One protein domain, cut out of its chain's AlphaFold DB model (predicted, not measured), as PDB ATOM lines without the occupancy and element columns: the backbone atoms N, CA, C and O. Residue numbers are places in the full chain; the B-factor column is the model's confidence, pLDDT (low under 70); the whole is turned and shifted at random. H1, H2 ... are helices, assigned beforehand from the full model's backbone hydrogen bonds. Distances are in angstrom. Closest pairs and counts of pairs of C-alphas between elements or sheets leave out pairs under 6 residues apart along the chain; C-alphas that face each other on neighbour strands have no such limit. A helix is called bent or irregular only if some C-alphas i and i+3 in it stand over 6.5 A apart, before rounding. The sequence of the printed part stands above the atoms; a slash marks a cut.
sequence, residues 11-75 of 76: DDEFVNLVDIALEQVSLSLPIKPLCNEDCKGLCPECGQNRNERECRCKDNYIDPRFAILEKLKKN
ATOM      1  N   ASP A  11      -8.375 -62.096   0.518       82.31
ATOM      2  CA  ASP A  11      -9.333 -62.955   1.211       82.31
ATOM      3  C   ASP A  11      -8.882 -64.416   1.061       82.31
ATOM      4  O   ASP A  11      -8.991 -65.005  -0.017       82.31
ATOM      5  N   ASP A  12      -8.287 -64.969   2.120       85.62
ATOM      6  CA  ASP A  12      -7.596 -66.266   2.130       85.62
ATOM      7  C   ASP A  12      -6.582 -66.430   0.971       85.62
ATOM      8  O   ASP A  12      -5.510 -65.821   0.981       85.62
ATOM      9  N   GLU A  13      -6.897 -67.266  -0.026       87.75
ATOM     10  CA  GLU A  13      -6.065 -67.535  -1.210       87.75
ATOM     11  C   GLU A  13      -6.499 -66.723  -2.448       87.75
ATOM     12  O   GLU A  13      -5.945 -66.899  -3.537       87.75
ATOM     13  N   PHE A  14      -7.490 -65.836  -2.312       87.31
ATOM     14  CA  PHE A  14      -8.093 -65.102  -3.421       87.31
ATOM     15  C   PHE A  14      -7.861 -63.593  -3.313       87.31
ATOM     16  O   PHE A  14      -8.016 -62.969  -2.266       87.31
ATOM     17  N   VAL A  15      -7.542 -62.979  -4.453       86.75
ATOM     18  CA  VAL A  15      -7.477 -61.522  -4.604       86.75
ATOM     19  C   VAL A  15      -8.659 -61.079  -5.455       86.75
ATOM     20  O   VAL A  15      -8.831 -61.557  -6.579       86.75
ATOM     21  N   ASN A  16      -9.469 -60.156  -4.941       86.38
ATOM     22  CA  ASN A  16     -10.532 -59.542  -5.727       86.38
ATOM     23  C   ASN A  16      -9.944 -58.443  -6.622       86.38
ATOM     24  O   ASN A  16      -9.532 -57.391  -6.146       86.38
ATOM     25  N   LEU A  17      -9.913 -58.697  -7.929       90.25
ATOM     26  CA  LEU A  17      -9.369 -57.769  -8.924       90.25
ATOM     27  C   LEU A  17     -10.436 -56.881  -9.574       90.25
ATOM     28  O   LEU A  17     -10.102 -56.145 -10.497       90.25
ATOM     29  N   VAL A  18     -11.706 -56.971  -9.164       90.94
ATOM     30  CA  VAL A  18     -12.808 -56.268  -9.842       90.94
ATOM     31  C   VAL A  18     -12.569 -54.761  -9.866       90.94
ATOM     32  O   VAL A  18     -12.668 -54.164 -10.936       90.94
ATOM     33  N   ASP A  19     -12.196 -54.171  -8.732       86.69
ATOM     34  CA  ASP A  19     -12.005 -52.721  -8.619       86.69
ATOM     35  C   ASP A  19     -10.790 -52.256  -9.435       86.69
ATOM     36  O   ASP A  19     -10.919 -51.380 -10.291       86.69
ATOM     37  N   ILE A  20      -9.654 -52.954  -9.301       88.56
ATOM     38  CA  ILE A  20      -8.431 -52.699 -10.084       88.56
ATOM     39  C   ILE A  20      -8.723 -52.786 -11.585       88.56
ATOM     40  O   ILE A  20      -8.342 -51.918 -12.371       88.56
ATOM     41  N   ALA A  21      -9.403 -53.849 -12.014       92.88
ATOM     42  CA  ALA A  21      -9.729 -54.046 -13.416       92.88
ATOM     43  C   ALA A  21     -10.670 -52.948 -13.922       92.88
ATOM     44  O   ALA A  21     -10.483 -52.458 -15.034       92.88
ATOM     45  N   LEU A  22     -11.656 -52.536 -13.121       94.12
ATOM     46  CA  LEU A  22     -12.599 -51.490 -13.491       94.12
ATOM     47  C   LEU A  22     -11.905 -50.136 -13.667       94.12
ATOM     48  O   LEU A  22     -12.190 -49.436 -14.639       94.12
ATOM     49  N   GLU A  23     -10.971 -49.789 -12.786       91.25
ATOM     50  CA  GLU A  23     -10.170 -48.569 -12.895       91.25
ATOM     51  C   GLU A  23      -9.312 -48.561 -14.157       91.25
ATOM     52  O   GLU A  23      -9.376 -47.621 -14.952       91.25
ATOM     53  N   GLN A  24      -8.554 -49.636 -14.388       93.44
ATOM     54  CA  GLN A  24      -7.692 -49.733 -15.566       93.44
ATOM     55  C   GLN A  24      -8.507 -49.725 -16.863       93.44
ATOM     56  O   GLN A  24      -8.150 -49.034 -17.820       93.44
ATOM     57  N   VAL A  25      -9.641 -50.433 -16.895       94.88
ATOM     58  CA  VAL A  25     -10.556 -50.404 -18.040       94.88
ATOM     59  C   VAL A  25     -11.104 -48.994 -18.240       94.88
ATOM     60  O   VAL A  25     -11.032 -48.489 -19.357       94.88
ATOM     61  N   SER A  26     -11.578 -48.330 -17.184       93.06
ATOM     62  CA  SER A  26     -12.113 -46.963 -17.243       93.06
ATOM     63  C   SER A  26     -11.109 -45.978 -17.850       93.06
ATOM     64  O   SER A  26     -11.456 -45.225 -18.758       93.06
ATOM     65  N   LEU A  27      -9.842 -46.047 -17.427       92.44
ATOM     66  CA  LEU A  27      -8.762 -45.214 -17.964       92.44
ATOM     67  C   LEU A  27      -8.423 -45.531 -19.426       92.44
ATOM     68  O   LEU A  27      -7.997 -44.645 -20.165       92.44
ATOM     69  N   SER A  28      -8.603 -46.783 -19.851       94.00
ATOM     70  CA  SER A  28      -8.350 -47.206 -21.233       94.00
ATOM     71  C   SER A  28      -9.480 -46.847 -22.205       94.00
ATOM     72  O   SER A  28      -9.272 -46.866 -23.422       94.00
ATOM     73  N   LEU A  29     -10.680 -46.536 -21.699       92.56
ATOM     74  CA  LEU A  29     -11.828 -46.245 -22.549       92.56
ATOM     75  C   LEU A  29     -11.658 -44.899 -23.269       92.56
ATOM     76  O   LEU A  29     -11.211 -43.910 -22.684       92.56
ATOM     77  N   PRO A  30     -12.062 -44.811 -24.548       91.06
ATOM     78  CA  PRO A  30     -12.035 -43.549 -25.266       91.06
ATOM     79  C   PRO A  30     -13.025 -42.558 -24.644       91.06
ATOM     80  O   PRO A  30     -14.177 -42.898 -24.381       91.06
ATOM     81  N   ILE A  31     -12.613 -41.291 -24.528       88.62
ATOM     82  CA  ILE A  31     -13.471 -40.182 -24.053       88.62
ATOM     83  C   ILE A  31     -14.763 -40.080 -24.880       88.62
ATOM     84  O   ILE A  31     -15.818 -39.696 -24.376       88.62
ATOM     85  N   LYS A  32     -14.683 -40.424 -26.170       88.25
ATOM     86  CA  LYS A  32     -15.821 -40.470 -27.083       88.25
ATOM     87  C   LYS A  32     -15.864 -41.834 -27.776       88.25
ATOM     88  O   LYS A  32     -15.220 -41.990 -28.814       88.25
ATOM     89  N   PRO A  33     -16.604 -42.817 -27.238       89.25
ATOM     90  CA  PRO A  33     -16.774 -44.094 -27.910       89.25
ATOM     91  C   PRO A  33     -17.527 -43.878 -29.225       89.25
ATOM     92  O   PRO A  33     -18.584 -43.244 -29.263       89.25
ATOM     93  N   LEU A  34     -16.957 -44.384 -30.314       92.31
ATOM     94  CA  LEU A  34     -17.561 -44.352 -31.640       92.31
ATOM     95  C   LEU A  34     -18.004 -45.754 -32.044       92.31
ATOM     96  O   LEU A  34     -17.440 -46.753 -31.612       92.31
ATOM     97  N   CYS A  35     -19.022 -45.809 -32.901       91.62
ATOM     98  CA  CYS A  35     -19.551 -47.059 -33.427       91.62
ATOM     99  C   CYS A  35     -18.575 -47.771 -34.391       91.62
ATOM    100  O   CYS A  35     -18.583 -48.993 -34.492       91.62
ATOM    101  N   ASN A  36     -17.741 -46.992 -35.082       93.69
ATOM    102  CA  ASN A  36     -16.605 -47.388 -35.915       93.69
ATOM    103  C   ASN A  36     -15.711 -46.147 -36.151       93.69
ATOM    104  O   ASN A  36     -16.054 -45.054 -35.689       93.69
ATOM    105  N   GLU A  37     -14.589 -46.297 -36.859       91.88
ATOM    106  CA  GLU A  37     -13.635 -45.199 -37.114       91.88
ATOM    107  C   GLU A  37     -14.247 -44.032 -37.916       91.88
ATOM    108  O   GLU A  37     -13.945 -42.874 -37.640       91.88
ATOM    109  N   ASP A  38     -15.187 -44.319 -38.824       94.44
ATOM    110  CA  ASP A  38     -15.842 -43.334 -39.700       94.44
ATOM    111  C   ASP A  38     -17.209 -42.844 -39.171       94.44
ATOM    112  O   ASP A  38     -18.020 -42.270 -39.907       94.44
ATOM    113  N   CYS A  39     -17.509 -43.080 -37.888       95.31
ATOM    114  CA  CYS A  39     -18.833 -42.850 -37.311       95.31
ATOM    115  C   CYS A  39     -19.185 -41.350 -37.331       95.31
ATOM    116  O   CYS A  39     -18.660 -40.550 -36.555       95.31
ATOM    117  N   LYS A  40     -20.166 -40.965 -38.159       94.00
ATOM    118  CA  LYS A  40     -20.632 -39.571 -38.323       94.00
ATOM    119  C   LYS A  40     -21.387 -39.016 -37.105       94.00
ATOM    120  O   LYS A  40     -21.695 -37.824 -37.052       94.00
ATOM    121  N   GLY A  41     -21.691 -39.876 -36.132       93.06
ATOM    122  CA  GLY A  41     -22.368 -39.532 -34.885       93.06
ATOM    123  C   GLY A  41     -23.854 -39.192 -35.037       93.06
ATOM    124  O   GLY A  41     -24.472 -39.376 -36.089       93.06
ATOM    125  N   LEU A  42     -24.432 -38.699 -33.944       93.50
ATOM    126  CA  LEU A  42     -25.812 -38.223 -33.895       93.50
ATOM    127  C   LEU A  42     -25.856 -36.700 -34.067       93.50
ATOM    128  O   LEU A  42     -24.928 -35.992 -33.673       93.50
ATOM    129  N   CYS A  43     -26.945 -36.184 -34.631       92.81
ATOM    130  CA  CYS A  43     -27.203 -34.747 -34.616       92.81
ATOM    131  C   CYS A  43     -27.481 -34.278 -33.173       92.81
ATOM    132  O   CYS A  43     -28.393 -34.825 -32.552       92.81
ATOM    133  N   PRO A  44     -26.771 -33.259 -32.649       89.81
ATOM    134  CA  PRO A  44     -26.987 -32.774 -31.283       89.81
ATOM    135  C   PRO A  44     -28.355 -32.101 -31.087       89.81
ATOM    136  O   PRO A  44     -28.844 -32.039 -29.966       89.81
ATOM    137  N   GLU A  45     -28.989 -31.643 -32.169       92.44
ATOM    138  CA  GLU A  45     -30.281 -30.948 -32.127       92.44
ATOM    139  C   GLU A  45     -31.485 -31.900 -32.182       92.44
ATOM    140  O   GLU A  45     -32.489 -31.677 -31.514       92.44
ATOM    141  N   CYS A  46     -31.426 -32.954 -33.007       94.44
ATOM    142  CA  CYS A  46     -32.581 -33.832 -33.253       94.44
ATOM    143  C   CYS A  46     -32.319 -35.324 -33.021       94.44
ATOM    144  O   CYS A  46     -33.221 -36.135 -33.213       94.44
ATOM    145  N   GLY A  47     -31.091 -35.709 -32.668       93.75
ATOM    146  CA  GLY A  47     -30.711 -37.101 -32.418       93.75
ATOM    147  C   GLY A  47     -30.594 -37.984 -33.664       93.75
ATOM    148  O   GLY A  47     -30.289 -39.164 -33.532       93.75
ATOM    149  N   GLN A  48     -30.807 -37.452 -34.876       96.44
ATOM    150  CA  GLN A  48     -30.708 -38.240 -36.110       96.44
ATOM    151  C   GLN A  48     -29.334 -38.906 -36.237       96.44
ATOM    152  O   GLN A  48     -28.308 -38.225 -36.178       96.44
ATOM    153  N   ASN A  49     -29.327 -40.214 -36.502       95.88
ATOM    154  CA  ASN A  49     -28.125 -40.948 -36.876       95.88
ATOM    155  C   ASN A  49     -27.620 -40.466 -38.242       95.88
ATOM    156  O   ASN A  49     -28.235 -40.761 -39.273       95.88
ATOM    157  N   ARG A  50     -26.504 -39.723 -38.247       94.88
ATOM    158  CA  ARG A  50     -25.893 -39.160 -39.465       94.88
ATOM    159  C   ARG A  50     -25.245 -40.235 -40.342       94.88
ATOM    160  O   ARG A  50     -24.913 -39.955 -41.490       94.88
ATOM    161  N   ASN A  51     -25.088 -41.457 -39.825       95.81
ATOM    162  CA  ASN A  51     -24.649 -42.611 -40.610       95.81
ATOM    163  C   ASN A  51     -25.763 -43.160 -41.518       95.81
ATOM    164  O   ASN A  51     -25.462 -43.729 -42.560       95.81
ATOM    165  N   GLU A  52     -27.034 -42.977 -41.149       96.69
ATOM    166  CA  GLU A  52     -28.183 -43.459 -41.933       96.69
ATOM    167  C   GLU A  52     -28.689 -42.410 -42.921       96.69
ATOM    168  O   GLU A  52     -28.993 -42.719 -44.070       96.69
ATOM    169  N   ARG A  53     -28.805 -41.155 -42.470       96.38
ATOM    170  CA  ARG A  53     -29.244 -40.029 -43.301       96.38
ATOM    171  C   ARG A  53     -28.835 -38.694 -42.699       96.38
ATOM    172  O   ARG A  53     -28.679 -38.555 -41.486       96.38
ATOM    173  N   GLU A  54     -28.749 -37.688 -43.557       94.56
ATOM    174  CA  GLU A  54     -28.539 -36.311 -43.128       94.56
ATOM    175  C   GLU A  54     -29.801 -35.709 -42.493       94.56
ATOM    176  O   GLU A  54     -30.938 -36.025 -42.855       94.56
ATOM    177  N   CYS A  55     -29.591 -34.803 -41.538       94.19
ATOM    178  CA  CYS A  55     -30.629 -33.958 -40.959       94.19
ATOM    179  C   CYS A  55     -30.584 -32.551 -41.570       94.19
ATOM    180  O   CYS A  55     -29.547 -32.115 -42.058       94.19
ATOM    181  N   ARG A  56     -31.680 -31.793 -41.458       94.50
ATOM    182  CA  ARG A  56     -31.748 -30.384 -41.902       94.50
ATOM    183  C   ARG A  56     -31.512 -29.367 -40.776       94.50
ATOM    184  O   ARG A  56     -31.826 -28.190 -40.944       94.50
ATOM    185  N   CYS A  57     -31.024 -29.813 -39.617       92.62
ATOM    186  CA  CYS A  57     -30.692 -28.927 -38.504       92.62
ATOM    187  C   CYS A  57     -29.566 -27.971 -38.915       92.62
ATOM    188  O   CYS A  57     -28.656 -28.356 -39.645       92.62
ATOM    189  N   LYS A  58     -29.645 -26.716 -38.467       85.38
ATOM    190  CA  LYS A  58     -28.621 -25.706 -38.745       85.38
ATOM    191  C   LYS A  58     -27.510 -25.822 -37.702       85.38
ATOM    192  O   LYS A  58     -27.787 -25.604 -36.529       85.38
ATOM    193  N   ASP A  59     -26.269 -26.050 -38.122       74.31
ATOM    194  CA  ASP A  59     -25.079 -26.018 -37.246       74.31
ATOM    195  C   ASP A  59     -24.601 -24.568 -36.983       74.31
ATOM    196  O   ASP A  59     -23.413 -24.258 -36.983       74.31
ATOM    197  N   ASN A  60     -25.538 -23.633 -36.790       75.56
ATOM    198  CA  ASN A  60     -25.250 -22.194 -36.778       75.56
ATOM    199  C   ASN A  60     -25.315 -21.586 -35.371       75.56
ATOM    200  O   ASN A  60     -25.280 -20.361 -35.234       75.56
ATOM    201  N   TYR A  61     -25.483 -22.407 -34.334       78.75
ATOM    202  CA  TYR A  61     -25.507 -21.906 -32.969       78.75
ATOM    203  C   TYR A  61     -24.099 -21.462 -32.570       78.75
ATOM    204  O   TYR A  61     -23.177 -22.268 -32.456       78.75
ATOM    205  N   ILE A  62     -23.944 -20.158 -32.362       82.81
ATOM    206  CA  ILE A  62     -22.741 -19.570 -31.785       82.81
ATOM    207  C   ILE A  62     -23.087 -19.227 -30.346       82.81
ATOM    208  O   ILE A  62     -23.969 -18.401 -30.102       82.81
ATOM    209  N   ASP A  63     -22.386 -19.848 -29.400       85.06
ATOM    210  CA  ASP A  63     -22.492 -19.454 -28.000       85.06
ATOM    211  C   ASP A  63     -22.120 -17.962 -27.882       85.06
ATOM    212  O   ASP A  63     -21.011 -17.580 -28.281       85.06
ATOM    213  N   PRO A  64     -23.004 -17.097 -27.347       89.19
ATOM    214  CA  PRO A  64     -22.750 -15.662 -27.252       89.19
ATOM    215  C   PRO A  64     -21.438 -15.316 -26.537       89.19
ATOM    216  O   PRO A  64     -20.800 -14.320 -26.879       89.19
ATOM    217  N   ARG A  65     -20.994 -16.156 -25.590       92.06
ATOM    218  CA  ARG A  65     -19.728 -15.985 -24.858       92.06
ATOM    219  C   ARG A  65     -18.513 -16.092 -25.781       92.06
ATOM    220  O   ARG A  65     -17.489 -15.468 -25.521       92.06
ATOM    221  N   PHE A  66     -18.634 -16.845 -26.874       90.69
ATOM    222  CA  PHE A  66     -17.575 -17.070 -27.856       90.69
ATOM    223  C   PHE A  66     -17.748 -16.269 -29.150       90.69
ATOM    224  O   PHE A  66     -16.885 -16.339 -30.023       90.69
ATOM    225  N   ALA A  67     -18.793 -15.443 -29.268       89.44
ATOM    226  CA  ALA A  67     -19.063 -14.664 -30.478       89.44
ATOM    227  C   ALA A  67     -17.893 -13.748 -30.900       89.44
ATOM    228  O   ALA A  67     -17.722 -13.462 -32.084       89.44
ATOM    229  N   ILE A  68     -17.048 -13.314 -29.956       89.06
ATOM    230  CA  ILE A  68     -15.866 -12.488 -30.245       89.06
ATOM    231  C   ILE A  68     -14.823 -13.207 -31.120       89.06
ATOM    232  O   ILE A  68     -14.105 -12.549 -31.875       89.06
ATOM    233  N   LEU A  69     -14.766 -14.543 -31.067       89.19
ATOM    234  CA  LEU A  69     -13.769 -15.348 -31.778       89.19
ATOM    235  C   LEU A  69     -13.991 -15.370 -33.297       89.19
ATOM    236  O   LEU A  69     -13.042 -15.582 -34.047       89.19
ATOM    237  N   GLU A  70     -15.198 -15.058 -33.780       85.50
ATOM    238  CA  GLU A  70     -15.467 -14.889 -35.218       85.50
ATOM    239  C   GLU A  70     -14.597 -13.792 -35.853       85.50
ATOM    240  O   GLU A  70     -14.257 -13.860 -37.035       85.50
ATOM    241  N   LYS A  71     -14.162 -12.795 -35.069       86.19
ATOM    242  CA  LYS A  71     -13.233 -11.761 -35.549       86.19
ATOM    243  C   LYS A  71     -11.830 -12.308 -35.828       86.19
ATOM    244  O   LYS A  71     -11.128 -11.726 -36.645       86.19
ATOM    245  N   LEU A  72     -11.428 -13.405 -35.180       85.56
ATOM    246  CA  LEU A  72     -10.107 -14.018 -35.363       85.56
ATOM    247  C   LEU A  72     -10.036 -14.858 -36.645       85.56
ATOM    248  O   LEU A  72      -9.020 -14.815 -37.329       85.56
ATOM    249  N   LYS A  73     -11.122 -15.551 -37.023       76.38
ATOM    250  CA  LYS A  73     -11.186 -16.351 -38.265       76.38
ATOM    251  C   LYS A  73     -10.972 -15.540 -39.545       76.38
ATOM    252  O   LYS A  73     -10.517 -16.101 -40.528       76.38
ATOM    253  N   LYS A  74     -11.317 -14.248 -39.558       68.94
ATOM    254  CA  LYS A  74     -11.211 -13.387 -40.754       68.94
ATOM    255  C   LYS A  74      -9.785 -12.910 -41.061       68.94
ATOM    256  O   LYS A  74      -9.582 -12.301 -42.104       68.94
ATOM    257  N   ASN A  75      -8.843 -13.150 -40.149       55.03
ATOM    258  CA  ASN A  75      -7.446 -12.723 -40.257       55.03
ATOM    259  C   ASN A  75      -6.474 -13.904 -40.463       55.03
ATOM    260  O   ASN A  75      -5.264 -13.712 -40.363       55.03
TER     261      ASN A  75
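Overview. This is residues 11 to 75 of the 76 residues of the protein "DUF177 domain-containing protein" of Candidatus Schekmanbacteria bacterium (UniProt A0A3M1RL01). Little regular structure is seen here: helix H1 lies in a free arm, residues 11 to 34, at one end of a long outline, and helix H2 lies toward the other end, with a looped stretch without named elements between them. The printed part has 65 residues with two named helices, H1 then H2, and no named strand; the class is all helix, with under half of the residues in named elements. It is extended, with a radius of gyration of the C-alphas of 21.2 A and spans of 67 by 32 by 19 A.

Along the chain. H1, residues 18 to 28, measures 15.2 A and begins at C-alpha 18 (-12.808, -56.268, -9.842). H2, residues 64 to 73, measures 16.0 A and ends at C-alpha 73 (-11.186, -16.351, -38.265).

Arrangement. H1 and H2 are apart. Residues 63 to 69, of which 64 to 69 belong to H2, also stand free. In H1 every O i to N i+4 pair is within hydrogen-bond range; in H2 0 of 6 are, beside 5 of 7 O i to N i+3 pairs. H2 is irregular: C-alphas 65 and 68 are 7.5 A apart.

Size, cuts and confidence. The C-alphas farthest apart, of Asp 12 and Asn 75, are 68.3 A apart. The link from H1 to H2, 35 residues, is long. The printed part has no cut. Residues 74 to 75 have pLDDT under 70.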